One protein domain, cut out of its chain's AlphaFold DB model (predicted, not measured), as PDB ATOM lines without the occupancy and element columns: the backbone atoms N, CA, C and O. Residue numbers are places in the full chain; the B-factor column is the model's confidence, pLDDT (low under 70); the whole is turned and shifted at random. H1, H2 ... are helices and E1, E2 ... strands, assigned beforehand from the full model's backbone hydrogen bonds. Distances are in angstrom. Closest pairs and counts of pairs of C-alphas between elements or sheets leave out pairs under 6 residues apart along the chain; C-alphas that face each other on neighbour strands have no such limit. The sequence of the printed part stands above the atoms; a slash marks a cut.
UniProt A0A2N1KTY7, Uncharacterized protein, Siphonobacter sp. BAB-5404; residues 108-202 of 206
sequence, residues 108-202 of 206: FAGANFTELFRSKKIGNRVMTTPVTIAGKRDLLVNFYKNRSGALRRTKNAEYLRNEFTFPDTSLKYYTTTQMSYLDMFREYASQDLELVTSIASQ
ATOM      1  N   PHE A 108     -12.107  -6.657 -79.234       61.38
ATOM      2  CA  PHE A 108     -13.411  -7.299 -79.206       61.38
ATOM      3  C   PHE A 108     -13.803  -7.927 -80.552       61.38
ATOM      4  O   PHE A 108     -14.952  -8.328 -80.708       61.38
ATOM      5  N   ALA A 109     -12.899  -7.993 -81.536       60.69
ATOM      6  CA  ALA A 109     -13.150  -8.591 -82.844       60.69
ATOM      7  C   ALA A 109     -12.383  -9.910 -83.040       60.69
ATOM      8  O   ALA A 109     -11.272 -10.102 -82.546       60.69
ATOM      9  N   GLY A 110     -12.992 -10.821 -83.804       65.38
ATOM     10  CA  GLY A 110     -12.382 -12.089 -84.206       65.38
ATOM     11  C   GLY A 110     -12.178 -13.076 -83.052       65.38
ATOM     12  O   GLY A 110     -13.027 -13.204 -82.169       65.38
ATOM     13  N   ALA A 111     -11.047 -13.786 -83.076       62.44
ATOM     14  CA  ALA A 111     -10.737 -14.892 -82.164       62.44
ATOM     15  C   ALA A 111     -10.623 -14.478 -80.680       62.44
ATOM     16  O   ALA A 111     -10.936 -15.270 -79.794       62.44
ATOM     17  N   ASN A 112     -10.234 -13.229 -80.397       67.81
ATOM     18  CA  ASN A 112     -10.027 -12.740 -79.026       67.81
ATOM     19  C   ASN A 112     -11.337 -12.483 -78.267       67.81
ATOM     20  O   ASN A 112     -11.387 -12.626 -77.046       67.81
ATOM     21  N   PHE A 113     -12.423 -12.149 -78.972       77.50
ATOM     22  CA  PHE A 113     -13.733 -11.936 -78.350       77.50
ATOM     23  C   PHE A 113     -14.231 -13.195 -77.635       77.50
ATOM     24  O   PHE A 113     -14.739 -13.130 -76.514       77.50
ATOM     25  N   THR A 114     -14.048 -14.346 -78.277       78.62
ATOM     26  CA  THR A 114     -14.432 -15.647 -77.735       78.62
ATOM     27  C   THR A 114     -13.664 -15.962 -76.453       78.62
ATOM     28  O   THR A 114     -14.268 -16.396 -75.472       78.62
ATOM     29  N   GLU A 115     -12.367 -15.648 -76.410       78.62
ATOM     30  CA  GLU A 115     -11.534 -15.829 -75.215       78.62
ATOM     31  C   GLU A 115     -11.956 -14.885 -74.074       78.62
ATOM     32  O   GLU A 115     -12.064 -15.291 -72.916       78.62
ATOM     33  N   LEU A 116     -12.303 -13.633 -74.389       84.00
ATOM     34  CA  LEU A 116     -12.851 -12.699 -73.403       84.00
ATOM     35  C   LEU A 116     -14.191 -13.187 -72.844       84.00
ATOM     36  O   LEU A 116     -14.407 -13.138 -71.632       84.00
ATOM     37  N   PHE A 117     -15.082 -13.703 -73.693       88.50
ATOM     38  CA  PHE A 117     -16.356 -14.275 -73.252       88.50
ATOM     39  C   PHE A 117     -16.161 -15.550 -72.410       88.50
ATOM     40  O   PHE A 117     -16.913 -15.787 -71.460       88.50
ATOM     41  N   ARG A 118     -15.103 -16.326 -72.684       86.62
ATOM     42  CA  ARG A 118     -14.677 -17.483 -71.880       86.62
ATOM     43  C   ARG A 118     -14.192 -17.091 -70.479       86.62
ATOM     44  O   ARG A 118     -14.152 -17.940 -69.590       86.62
ATOM     45  N   SER A 119     -13.888 -15.824 -70.195       91.06
ATOM     46  CA  SER A 119     -13.613 -15.376 -68.823       91.06
ATOM     47  C   SER A 119     -14.868 -15.445 -67.947       91.06
ATOM     48  O   SER A 119     -15.939 -14.976 -68.330       91.06
ATOM     49  N   LYS A 120     -14.757 -15.989 -66.725       90.69
ATOM     50  CA  LYS A 120     -15.902 -16.113 -65.795       90.69
ATOM     51  C   LYS A 120     -16.559 -14.769 -65.499       90.69
ATOM     52  O   LYS A 120     -17.779 -14.663 -65.525       90.69
ATOM     53  N   LYS A 121     -15.762 -13.726 -65.251       90.56
ATOM     54  CA  LYS A 121     -16.290 -12.401 -64.890       90.56
ATOM     55  C   LYS A 121     -17.054 -11.759 -66.047       90.56
ATOM     56  O   LYS A 121     -18.165 -11.277 -65.844       90.56
ATOM     57  N   ILE A 122     -16.465 -11.765 -67.243       90.75
ATOM     58  CA  ILE A 122     -17.049 -11.128 -68.429       90.75
ATOM     59  C   ILE A 122     -18.250 -11.938 -68.916       90.75
ATOM     60  O   ILE A 122     -19.339 -11.383 -69.041       90.75
ATOM     61  N   GLY A 123     -18.088 -13.250 -69.103       92.62
ATOM     62  CA  GLY A 123     -19.154 -14.135 -69.566       92.62
ATOM     63  C   GLY A 123     -20.384 -14.092 -68.661       92.62
ATOM     64  O   GLY A 123     -21.490 -13.863 -69.148       92.62
ATOM     65  N   ASN A 124     -20.204 -14.191 -67.336       93.81
ATOM     66  CA  ASN A 124     -21.330 -14.119 -66.397       93.81
ATOM     67  C   ASN A 124     -22.009 -12.748 -66.444       93.81
ATOM     68  O   ASN A 124     -23.235 -12.676 -66.437       93.81
ATOM     69  N   ARG A 125     -21.237 -11.659 -66.561       93.00
ATOM     70  CA  ARG A 125     -21.798 -10.308 -66.668       93.00
ATOM     71  C   ARG A 125     -22.642 -10.138 -67.929       93.00
ATOM     72  O   ARG A 125     -23.769  -9.650 -67.836       93.00
ATOM     73  N   VAL A 126     -22.126 -10.572 -69.078       93.12
ATOM     74  CA  VAL A 126     -22.832 -10.533 -70.367       93.12
ATOM     75  C   VAL A 126     -24.104 -11.380 -70.304       93.12
ATOM     76  O   VAL A 126     -25.175 -10.919 -70.681       93.12
ATOM     77  N   MET A 127     -24.031 -12.580 -69.732       94.38
ATOM     78  CA  MET A 127     -25.183 -13.463 -69.556       94.38
ATOM     79  C   MET A 127     -26.283 -12.884 -68.655       94.38
ATOM     80  O   MET A 127     -27.468 -13.066 -68.937       94.38
ATOM     81  N   THR A 128     -25.915 -12.141 -67.611       95.12
ATOM     82  CA  THR A 128     -26.862 -11.421 -66.740       95.12
ATOM     83  C   THR A 128     -27.263 -10.045 -67.276       95.12
ATOM     84  O   THR A 128     -27.839  -9.245 -66.547       95.12
ATOM     85  N   THR A 129     -26.935  -9.717 -68.527       93.44
ATOM     86  CA  THR A 129     -27.345  -8.436 -69.112       93.44
ATOM     87  C   THR A 129     -28.808  -8.522 -69.560       93.44
ATOM     88  O   THR A 129     -29.176  -9.485 -70.244       93.44
ATOM     89  N   PRO A 130     -29.660  -7.548 -69.192       92.56
ATOM     90  CA  PRO A 130     -31.033  -7.496 -69.669       92.56
ATOM     91  C   PRO A 130     -31.058  -7.155 -71.161       92.56
ATOM     92  O   PRO A 130     -30.425  -6.201 -71.611       92.56
ATOM     93  N   VAL A 131     -31.818  -7.929 -71.927       91.88
ATOM     94  CA  VAL A 131     -32.020  -7.764 -73.367       91.88
ATOM     95  C   VAL A 131     -33.510  -7.699 -73.680       91.88
ATOM     96  O   VAL A 131     -34.333  -8.346 -73.032       91.88
ATOM     97  N   THR A 132     -33.872  -6.908 -74.687       91.69
ATOM     98  CA  THR A 132     -35.256  -6.793 -75.157       91.69
ATOM     99  C   THR A 132     -35.397  -7.566 -76.457       91.69
ATOM    100  O   THR A 132     -34.842  -7.167 -77.477       91.69
ATOM    101  N   ILE A 133     -36.140  -8.672 -76.433       83.44
ATOM    102  CA  ILE A 133     -36.350  -9.532 -77.603       83.44
ATOM    103  C   ILE A 133     -37.851  -9.689 -77.818       83.44
ATOM    104  O   ILE A 133     -38.577 -10.089 -76.909       83.44
ATOM    105  N   ALA A 134     -38.323  -9.347 -79.020       81.69
ATOM    106  CA  ALA A 134     -39.746  -9.364 -79.373       81.69
ATOM    107  C   ALA A 134     -40.638  -8.593 -78.368       81.69
ATOM    108  O   ALA A 134     -41.715  -9.051 -77.996       81.69
ATOM    109  N   GLY A 135     -40.162  -7.439 -77.883       85.12
ATOM    110  CA  GLY A 135     -40.892  -6.577 -76.942       85.12
ATOM    111  C   GLY A 135     -40.878  -7.037 -75.479       85.12
ATOM    112  O   GLY A 135     -41.362  -6.309 -74.615       85.12
ATOM    113  N   LYS A 136     -40.290  -8.201 -75.165       85.81
ATOM    114  CA  LYS A 136     -40.123  -8.685 -73.791       85.81
ATOM    115  C   LYS A 136     -38.691  -8.446 -73.317       85.81
ATOM    116  O   LYS A 136     -37.740  -8.868 -73.972       85.81
ATOM    117  N   ARG A 137     -38.546  -7.789 -72.164       89.19
ATOM    118  CA  ARG A 137     -37.266  -7.624 -71.465       89.19
ATOM    119  C   ARG A 137     -37.007  -8.840 -70.580       89.19
ATOM    120  O   ARG A 137     -37.833  -9.152 -69.724       89.19
ATOM    121  N   ASP A 138     -35.885  -9.512 -70.797       91.81
ATOM    122  CA  ASP A 138     -35.432 -10.671 -70.019       91.81
ATOM    123  C   ASP A 138     -33.895 -10.718 -70.011       91.81
ATOM    124  O   ASP A 138     -33.246 -10.028 -70.793       91.81
ATOM    125  N   LEU A 139     -33.293 -11.517 -69.140       94.00
ATOM    126  CA  LEU A 139     -31.846 -11.714 -69.130       94.00
ATOM    127  C   LEU A 139     -31.393 -12.525 -70.347       94.00
ATOM    128  O   LEU A 139     -32.062 -13.481 -70.759       94.00
ATOM    129  N   LEU A 140     -30.206 -12.209 -70.872       94.38
ATOM    130  CA  LEU A 140     -29.621 -12.939 -71.999       94.38
ATOM    131  C   LEU A 140     -29.504 -14.442 -71.709       94.38
ATOM    132  O   LEU A 140     -29.805 -15.260 -72.576       94.38
ATOM    133  N   VAL A 141     -29.143 -14.824 -70.482       94.81
ATOM    134  CA  VAL A 141     -29.056 -16.231 -70.064       94.81
ATOM    135  C   VAL A 141     -30.403 -16.953 -70.115       94.81
ATOM    136  O   VAL A 141     -30.466 -18.100 -70.557       94.81
ATOM    137  N   ASN A 142     -31.499 -16.291 -69.728       93.88
ATOM    138  CA  ASN A 142     -32.840 -16.877 -69.775       93.88
ATOM    139  C   ASN A 142     -33.277 -17.095 -71.225       93.88
ATOM    140  O   ASN A 142     -33.822 -18.149 -71.566       93.88
ATOM    141  N   PHE A 143     -32.984 -16.127 -72.093       92.62
ATOM    142  CA  PHE A 143     -33.228 -16.259 -73.523       92.62
ATOM    143  C   PHE A 143     -32.398 -17.393 -74.138       92.62
ATOM    144  O   PHE A 143     -32.951 -18.278 -74.796       92.62
ATOM    145  N   TYR A 144     -31.088 -17.404 -73.874       93.25
ATOM    146  CA  TYR A 144     -30.160 -18.411 -74.375       93.25
ATOM    147  C   TYR A 144     -30.582 -19.816 -73.946       93.25
ATOM    148  O   TYR A 144     -30.735 -20.689 -74.799       93.25
ATOM    149  N   LYS A 145     -30.874 -20.025 -72.656       93.31
ATOM    150  CA  LYS A 145     -31.384 -21.291 -72.106       93.31
ATOM    151  C   LYS A 145     -32.568 -21.837 -72.913       93.31
ATOM    152  O   LYS A 145     -32.603 -23.023 -73.231       93.31
ATOM    153  N   ASN A 146     -33.525 -20.973 -73.249       89.62
ATOM    154  CA  ASN A 146     -34.785 -21.371 -73.879       89.62
ATOM    155  C   ASN A 146     -34.694 -21.553 -75.403       89.62
ATOM    156  O   ASN A 146     -35.509 -22.282 -75.967       89.62
ATOM    157  N   ARG A 147     -33.748 -20.888 -76.083       89.00
ATOM    158  CA  ARG A 147     -33.686 -20.847 -77.558       89.00
ATOM    159  C   ARG A 147     -32.503 -21.584 -78.187       89.00
ATOM    160  O   ARG A 147     -32.643 -22.034 -79.315       89.00
ATOM    161  N   SER A 148     -31.382 -21.747 -77.485       86.50
ATOM    162  CA  SER A 148     -30.150 -22.350 -78.042       86.50
ATOM    163  C   SER A 148     -30.183 -23.877 -78.171       86.50
ATOM    164  O   SER A 148     -29.349 -24.470 -78.841       86.50
ATOM    165  N   GLY A 149     -31.114 -24.548 -77.486       89.75
ATOM    166  CA  GLY A 149     -31.062 -26.002 -77.327       89.75
ATOM    167  C   GLY A 149     -30.044 -26.479 -76.280       89.75
ATOM    168  O   GLY A 149     -29.913 -27.688 -76.095       89.75
ATOM    169  N   ALA A 150     -29.396 -25.571 -75.537       90.56
ATOM    170  CA  ALA A 150     -28.460 -25.890 -74.452       90.56
ATOM    171  C   ALA A 150     -29.045 -26.842 -73.392       90.56
ATOM    172  O   ALA A 150     -28.328 -27.665 -72.824       90.56
ATOM    173  N   LEU A 151     -30.362 -26.797 -73.171       91.75
ATOM    174  CA  LEU A 151     -31.061 -27.714 -72.267       91.75
ATOM    175  C   LEU A 151     -30.898 -29.194 -72.654       91.75
ATOM    176  O   LEU A 151     -30.947 -30.048 -71.780       91.75
ATOM    177  N   ARG A 152     -30.634 -29.518 -73.928       90.75
ATOM    178  CA  ARG A 152     -30.393 -30.902 -74.380       90.75
ATOM    179  C   ARG A 152     -29.066 -31.479 -73.874       90.75
ATOM    180  O   ARG A 152     -28.890 -32.689 -73.913       90.75
ATOM    181  N   ARG A 153     -28.135 -30.626 -73.430       90.31
ATOM    182  CA  ARG A 153     -26.796 -31.020 -72.953       90.31
ATOM    183  C   ARG A 153     -26.759 -31.321 -71.453       90.31
ATOM    184  O   ARG A 153     -25.769 -31.845 -70.960       90.31
ATOM    185  N   THR A 154     -27.822 -30.993 -70.717       89.00
ATOM    186  CA  THR A 154     -27.890 -31.158 -69.259       89.00
ATOM    187  C   THR A 154     -28.888 -32.235 -68.859       89.00
ATOM    188  O   THR A 154     -29.949 -32.384 -69.460       89.00
ATOM    189  N   LYS A 155     -28.559 -32.977 -67.796       89.12
ATOM    190  CA  LYS A 155     -29.439 -34.005 -67.218       89.12
ATOM    191  C   LYS A 155     -30.671 -33.401 -66.532       89.12
ATOM    192  O   LYS A 155     -31.702 -34.052 -66.461       89.12
ATOM    193  N   ASN A 156     -30.591 -32.141 -66.094       88.88
ATOM    194  CA  ASN A 156     -31.659 -31.446 -65.363       88.88
ATOM    195  C   ASN A 156     -32.549 -30.598 -66.288       88.88
ATOM    196  O   ASN A 156     -33.041 -29.543 -65.887       88.88
ATOM    197  N   ALA A 157     -32.712 -31.014 -67.546       88.75
ATOM    198  CA  ALA A 157     -33.390 -30.229 -68.577       88.75
ATOM    199  C   ALA A 157     -34.826 -29.842 -68.190       88.75
ATOM    200  O   ALA A 157     -35.236 -28.711 -68.435       88.75
ATOM    201  N   GLU A 158     -35.570 -30.758 -67.567       88.44
ATOM    202  CA  GLU A 158     -36.971 -30.551 -67.188       88.44
ATOM    203  C   GLU A 158     -37.125 -29.460 -66.119       88.44
ATOM    204  O   GLU A 158     -37.811 -28.463 -66.354       88.44
ATOM    205  N   TYR A 159     -36.390 -29.579 -65.007       90.19
ATOM    206  CA  TYR A 159     -36.343 -28.566 -63.948       90.19
ATOM    207  C   TYR A 159     -35.888 -27.201 -64.488       90.19
ATOM    208  O   TYR A 159     -36.527 -26.172 -64.258       90.19
ATOM    209  N   LEU A 160     -34.803 -27.186 -65.270       91.94
ATOM    210  CA  LEU A 160     -34.241 -25.950 -65.811       91.94
ATOM    211  C   LEU A 160     -35.178 -25.253 -66.805       91.94
ATOM    212  O   LEU A 160     -35.117 -24.031 -66.958       91.94
ATOM    213  N   ARG A 161     -36.040 -26.009 -67.486       90.25
ATOM    214  CA  ARG A 161     -37.008 -25.478 -68.445       90.25
ATOM    215  C   ARG A 161     -38.259 -24.935 -67.767       90.25
ATOM    216  O   ARG A 161     -38.700 -23.850 -68.136       90.25
ATOM    217  N   ASN A 162     -38.823 -25.690 -66.829       89.94
ATOM    218  CA  ASN A 162     -40.176 -25.445 -66.335       89.94
ATOM    219  C   ASN A 162     -40.203 -24.679 -65.004       89.94
ATOM    220  O   ASN A 162     -41.126 -23.903 -64.778       89.94
ATOM    221  N   GLU A 163     -39.199 -24.861 -64.142       89.25
ATOM    222  CA  GLU A 163     -39.240 -24.377 -62.752       89.25
ATOM    223  C   GLU A 163     -38.173 -23.323 -62.442       89.25
ATOM    224  O   GLU A 163     -38.364 -22.469 -61.578       89.25
ATOM    225  N   PHE A 164     -37.045 -23.349 -63.150       92.12
ATOM    226  CA  PHE A 164     -35.919 -22.471 -62.853       92.12
ATOM    227  C   PHE A 164     -35.820 -21.286 -63.816       92.12
ATOM    228  O   PHE A 164     -35.750 -21.461 -65.032       92.12
ATOM    229  N   THR A 165     -35.704 -20.072 -63.283       92.00
ATOM    230  CA  THR A 165     -35.396 -18.852 -64.049       92.00
ATOM    231  C   THR A 165     -34.343 -18.044 -63.303       92.00
ATOM    232  O   THR A 165     -34.383 -17.960 -62.076       92.00
ATOM    233  N   PHE A 166     -33.389 -17.464 -64.031       94.38
ATOM    234  CA  PHE A 166     -32.366 -16.630 -63.413       94.38
ATOM    235  C   PHE A 166     -32.979 -15.310 -62.927       94.38
ATOM    236  O   PHE A 166     -33.698 -14.670 -63.704       94.38
ATOM    237  N   PRO A 167     -32.717 -14.898 -61.671       92.75
ATOM    238  CA  PRO A 167     -33.236 -13.649 -61.133       92.75
ATOM    239  C   PRO A 167     -32.507 -12.443 -61.738       92.75
ATOM    240  O   PRO A 167     -31.282 -12.454 -61.888       92.75
ATOM    241  N   ASP A 168     -33.260 -11.382 -62.032       91.12
ATOM    242  CA  ASP A 168     -32.734 -10.080 -62.468       91.12
ATOM    243  C   ASP A 168     -32.189  -9.297 -61.261       91.12
ATOM    244  O   ASP A 168     -32.761  -8.319 -60.784       91.12
ATOM    245  N   THR A 169     -31.113  -9.825 -60.679       89.75
ATOM    246  CA  THR A 169     -30.393  -9.245 -59.543       89.75
ATOM    247  C   THR A 169     -28.894  -9.232 -59.825       89.75
ATOM    248  O   THR A 169     -28.389  -9.914 -60.716       89.75
ATOM    249  N   SER A 170     -28.145  -8.437 -59.058       88.38
ATOM    250  CA  SER A 170     -26.682  -8.435 -59.163       88.38
ATOM    251  C   SER A 170     -26.104  -9.817 -58.834       88.38
ATOM    252  O   SER A 170     -26.538 -10.458 -57.877       88.38
ATOM    253  N   LEU A 171     -25.050 -10.215 -59.559       89.19
ATOM    254  CA  LEU A 171     -24.280 -11.457 -59.360       89.19
ATOM    255  C   LEU A 171     -23.863 -11.700 -57.900       89.19
ATOM    256  O   LEU A 171     -23.689 -12.844 -57.494       89.19
ATOM    257  N   LYS A 172     -23.731 -10.638 -57.094       89.12
ATOM    258  CA  LYS A 172     -23.427 -10.721 -55.657       89.12
ATOM    259  C   LYS A 172     -24.492 -11.482 -54.851       89.12
ATOM    260  O   LYS A 172     -24.165 -12.054 -53.820       89.12
ATOM    261  N   TYR A 173     -25.748 -11.467 -55.298       91.50
ATOM    262  CA  TYR A 173     -26.885 -12.069 -54.594       91.50
ATOM    263  C   TYR A 173     -27.276 -13.446 -55.140       91.50
ATOM    264  O   TYR A 173     -28.280 -14.011 -54.712       91.50
ATOM    265  N   TYR A 174     -26.511 -13.981 -56.093       92.81
ATOM    266  CA  TYR A 174     -26.771 -15.305 -56.642       92.81
ATOM    267  C   TYR A 174     -26.399 -16.378 -55.621       92.81
ATOM    268  O   TYR A 174     -25.347 -16.319 -54.984       92.81
ATOM    269  N   THR A 175     -27.247 -17.395 -55.496       95.31
ATOM    270  CA  THR A 175     -26.900 -18.589 -54.718       95.31
ATOM    271  C   THR A 175     -25.809 -19.388 -55.430       95.31
ATOM    272  O   THR A 175     -25.635 -19.285 -56.645       95.31
ATOM    273  N   THR A 176     -25.099 -20.251 -54.699       93.44
ATOM    274  CA  THR A 176     -24.076 -21.137 -55.283       93.44
ATOM    275  C   THR A 176     -24.636 -21.981 -56.429       93.44
ATOM    276  O   THR A 176     -23.990 -22.137 -57.461       93.44
ATOM    277  N   THR A 177     -25.871 -22.468 -56.292       93.12
ATOM    278  CA  THR A 177     -26.549 -23.249 -57.333       93.12
ATOM    279  C   THR A 177     -26.873 -22.402 -58.562       93.12
ATOM    280  O   THR A 177     -26.628 -22.835 -59.685       93.12
ATOM    281  N   GLN A 178     -27.374 -21.177 -58.374       94.25
ATOM    282  CA  GLN A 178     -27.618 -20.247 -59.482       94.25
ATOM    283  C   GLN A 178     -26.315 -19.899 -60.201       94.25
ATOM    284  O   GLN A 178     -26.277 -19.916 -61.427       94.25
ATOM    285  N   MET A 179     -25.235 -19.650 -59.457       94.56
ATOM    286  CA  MET A 179     -23.920 -19.390 -60.040       94.56
ATOM    287  C   MET A 179     -23.394 -20.609 -60.808       94.56
ATOM    288  O   MET A 179     -22.880 -20.460 -61.908       94.56
ATOM    289  N   SER A 180     -23.590 -21.823 -60.287       94.19
ATOM    290  CA  SER A 180     -23.197 -23.054 -60.980       94.19
ATOM    291  C   SER A 180     -23.967 -23.260 -62.285       94.19
ATOM    292  O   SER A 180     -23.368 -23.658 -63.284       94.19
ATOM    293  N   TYR A 181     -25.276 -22.993 -62.307       94.56
ATOM    294  CA  TYR A 181     -26.052 -23.057 -63.544       94.56
ATOM    295  C   TYR A 181     -25.663 -21.948 -64.521       94.56
ATOM    296  O   TYR A 181     -25.618 -22.201 -65.722       94.56
ATOM    297  N   LEU A 182     -25.358 -20.747 -64.028       95.31
ATOM    298  CA  LEU A 182     -24.876 -19.645 -64.858       95.31
ATOM    299  C   LEU A 182     -23.545 -20.004 -65.529       95.31
ATOM    300  O   LEU A 182     -23.446 -19.912 -66.749       95.31
ATOM    301  N   ASP A 183     -22.578 -20.501 -64.754       95.06
ATOM    302  CA  ASP A 183     -21.285 -20.983 -65.252       95.06
ATOM    303  C   ASP A 183     -21.473 -22.096 -66.301       95.06
ATOM    304  O   ASP A 183     -20.820 -22.081 -67.344       95.06
ATOM    305  N   MET A 184     -22.405 -23.030 -66.066       94.38
ATOM    306  CA  MET A 184     -22.736 -24.098 -67.017       94.38
ATOM    307  C   MET A 184     -23.289 -23.545 -68.340       94.38
ATOM    308  O   MET A 184     -22.830 -23.940 -69.410       94.38
ATOM    309  N   PHE A 185     -24.275 -22.642 -68.304       95.12
ATOM    310  CA  PHE A 185     -24.823 -22.068 -69.540       95.12
ATOM    311  C   PHE A 185     -23.797 -21.211 -70.273       95.12
ATOM    312  O   PHE A 185     -23.758 -21.249 -71.502       95.12
ATOM    313  N   ARG A 186     -22.952 -20.484 -69.536       94.88
ATOM    314  CA  ARG A 186     -21.836 -19.714 -70.088       94.88
ATOM    315  C   ARG A 186     -20.884 -20.606 -70.869       94.88
ATOM    316  O   ARG A 186     -20.532 -20.259 -71.990       94.88
ATOM    317  N   GLU A 187     -20.535 -21.759 -70.312       93.44
ATOM    318  CA  GLU A 187     -19.675 -22.739 -70.974       93.44
ATOM    319  C   GLU A 187     -20.297 -23.290 -72.266       93.44
ATOM    320  O   GLU A 187     -19.631 -23.419 -73.290       93.44
ATOM    321  N   TYR A 188     -21.604 -23.563 -72.265       94.06
ATOM    322  CA  TYR A 188     -22.286 -23.966 -73.496       94.06
ATOM    323  C   TYR A 188     -22.286 -22.855 -74.543       94.06
ATOM    324  O   TYR A 188     -22.107 -23.138 -75.724       94.06
ATOM    325  N   ALA A 189     -22.476 -21.604 -74.122       92.69
ATOM    326  CA  ALA A 189     -22.470 -20.466 -75.030       92.69
ATOM    327  C   ALA A 189     -21.078 -20.190 -75.613       92.69
ATOM    328  O   ALA A 189     -20.985 -19.845 -76.788       92.69
ATOM    329  N   SER A 190     -20.001 -20.364 -74.837       90.94
ATOM    330  CA  SER A 190     -18.637 -20.221 -75.360       90.94
ATOM    331  C   SER A 190     -18.319 -21.298 -76.393       90.94
ATOM    332  O   SER A 190     -17.808 -20.973 -77.458       90.94
ATOM    333  N   GLN A 191     -18.710 -22.552 -76.140       90.75
ATOM    334  CA  GLN A 191     -18.556 -23.640 -77.114       90.75
ATOM    335  C   GLN A 191     -19.318 -23.357 -78.415       90.75
ATOM    336  O   GLN A 191     -18.783 -23.545 -79.503       90.75
ATOM    337  N   ASP A 192     -20.556 -22.866 -78.317       89.19
ATOM    338  CA  ASP A 192     -21.358 -22.535 -79.498       89.19
ATOM    339  C   ASP A 192     -20.734 -21.385 -80.305       89.19
ATOM    340  O   ASP A 192     -20.750 -21.405 -81.536       89.19
ATOM    341  N   LEU A 193     -20.122 -20.410 -79.628       86.88
ATOM    342  CA  LEU A 193     -19.416 -19.296 -80.261       86.88
ATOM    343  C   LEU A 193     -18.123 -19.748 -80.967       86.88
ATOM    344  O   LEU A 193     -17.832 -19.304 -82.080       86.88
ATOM    345  N   GLU A 194     -17.368 -20.666 -80.364       83.88
ATOM    346  CA  GLU A 194     -16.190 -21.302 -80.976       83.88
ATOM    347  C   GLU A 194     -16.554 -22.088 -82.239       83.88
ATOM    348  O   GLU A 194     -15.880 -21.978 -83.263       83.88
ATOM    349  N   LEU A 195     -17.666 -22.826 -82.218       80.31
ATOM    350  CA  LEU A 195     -18.144 -23.542 -83.398       80.31
ATOM    351  C   LEU A 195     -18.489 -22.579 -84.536       80.31
ATOM    352  O   LEU A 195     -18.028 -22.774 -85.658       80.31
ATOM    353  N   VAL A 196     -19.236 -21.508 -84.256       78.19
ATOM    354  CA  VAL A 196     -19.600 -20.513 -85.277       78.19
ATOM    355  C   VAL A 196     -18.364 -19.815 -85.842       78.19
ATOM    356  O   VAL A 196     -18.260 -19.662 -87.057       78.19
ATOM    357  N   THR A 197     -17.412 -19.427 -84.993       73.00
ATOM    358  CA  THR A 197     -16.164 -18.788 -85.446       73.00
ATOM    359  C   THR A 197     -15.291 -19.739 -86.265       73.00
ATOM    360  O   THR A 197     -14.773 -19.331 -87.304       73.00
ATOM    361  N   SER A 198     -15.199 -21.015 -85.881       71.88
ATOM    362  CA  SER A 198     -14.476 -22.027 -86.661       71.88
ATOM    363  C   SER A 198     -15.112 -22.249 -88.038       71.88
ATOM    364  O   SER A 198     -14.406 -22.243 -89.044       71.88
ATOM    365  N   ILE A 199     -16.444 -22.328 -88.120       72.56
ATOM    366  CA  ILE A 199     -17.169 -22.472 -89.389       72.56
ATOM    367  C   ILE A 199     -16.998 -21.216 -90.250       72.56
ATOM    368  O   ILE A 199     -16.685 -21.324 -91.430       72.56
ATOM    369  N   ALA A 200     -17.142 -20.023 -89.669       66.19
ATOM    370  CA  ALA A 200     -16.963 -18.763 -90.385       66.19
ATOM    371  C   ALA A 200     -15.537 -18.612 -90.945       66.19
ATOM    372  O   ALA A 200     -15.377 -18.146 -92.069       66.19
ATOM    373  N   SER A 201     -14.515 -19.060 -90.205       61.78
ATOM    374  CA  SER A 201     -13.124 -19.043 -90.680       61.78
ATOM    375  C   SER A 201     -12.881 -19.987 -91.864       61.78
ATOM    376  O   SER A 201     -12.111 -19.655 -92.756       61.78
ATOM    377  N   GLN A 202     -13.582 -21.126 -91.914       59.72
ATOM    378  CA  GLN A 202     -13.508 -22.097 -93.016       59.72
ATOM    379  C   GLN A 202     -14.319 -21.660 -94.250       59.72
ATOM    380  O   GLN A 202     -14.064 -22.129 -95.354       59.72
TER     381      GLN A 202
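AT A GLANCE: This is residues 108 to 202 of the 206 residues of an uncharacterized protein of Siphonobacter sp. BAB-5404 (UniProt A0A2N1KTY7). One long helix, H6, runs the length of the domain, and shorter helices pack on it: H1 side by side with part of it, H2 and H3 crossing it. The small hairpin of E1 and E2 lies between H2 and H3 along the chain and is apart from H6, while a loop, residues 163 to 175, leads from H5 to the first residue of H6. The printed part has 95 residues with six named helices and two named strands, in the order H1 H2 E1 E2 H3 H4 H5 H6; the two strands make one antiparallel sheet. The class is mostly helix, and the whole is compact, with a radius of gyration of the C-alphas of 13.6 A and spans of 40 by 30 by 27 A.

HOW THE PARTS SIT: Look first at H1, residues 111 to 118, which touches residues 186 to 197 alone of H6, residues 176 to 202; their closest C-alphas, of Arg 118 and Ser 190, are 5.9 A apart, and they run opposite ways at a shallow tilt of 12 degrees. H1 and H2, residues 120 to 127, touch only at the corner, and only just, with 3 pairs of C-alphas within 8 A; the closest are those of Phe 117 and Gly 123, 4.6 A apart. H2 touches residues 182 to 186 alone of H6, about perpendicular at 84 degrees, with the C-alphas of Gly 123 and Arg 186 closest at 6.2 A. Next comes the hairpin of E1, residues 130 to 133, and E2, residues 136 to 139, where N 131 and O 138 are 2.8 A apart and N 138 and O 131 are 3.0 A apart, both within hydrogen-bond range. H3, residues 140 to 147, touches residues 182 to 189 alone of H6 at a steep tilt of 70.0 degrees, only just short of perpendicular; the closest C-alphas are those of Lys 145 and Phe 185, 7.1 A apart. H4, residues 150 to 153, is close to H6 but not clearly touching, with the C-alphas of Ala 150 and Tyr 188 closest at 6.5 A. H4 and H5, residues 157 to 162, touch only at the corner, and only just, with 3 pairs of C-alphas within 8 A; the closest are those of Leu 151 and Ala 157, 5.0 A apart. In H2, H3, H5 and H6 every O i to N i+4 pair is within hydrogen-bond range, in H1 3 of 4 are, and H4 is too short for such a pair.

IN THESE COORDINATES: Find C-alpha 111 at (-10.737, -14.892, -82.164); from there H1 runs 11.3 A to C-alpha 118. H2 follows after one residue and is 10.4 A long, and H3 is 10.5 A long. Find C-alpha 176 at (-24.076, -21.137, -55.283); from there H6 runs 39.2 A to C-alpha 202 at (-13.508, -22.097, -93.016).

THE WHOLE: The two C-alphas farthest apart, those of Tyr 173 and Gln 202, are 41.9 A apart. The printed part has no cut; its one long link is H5 to H6, with 13 residues. Look for low confidence, under 70, at residues 108 to 112 and 200 to 202.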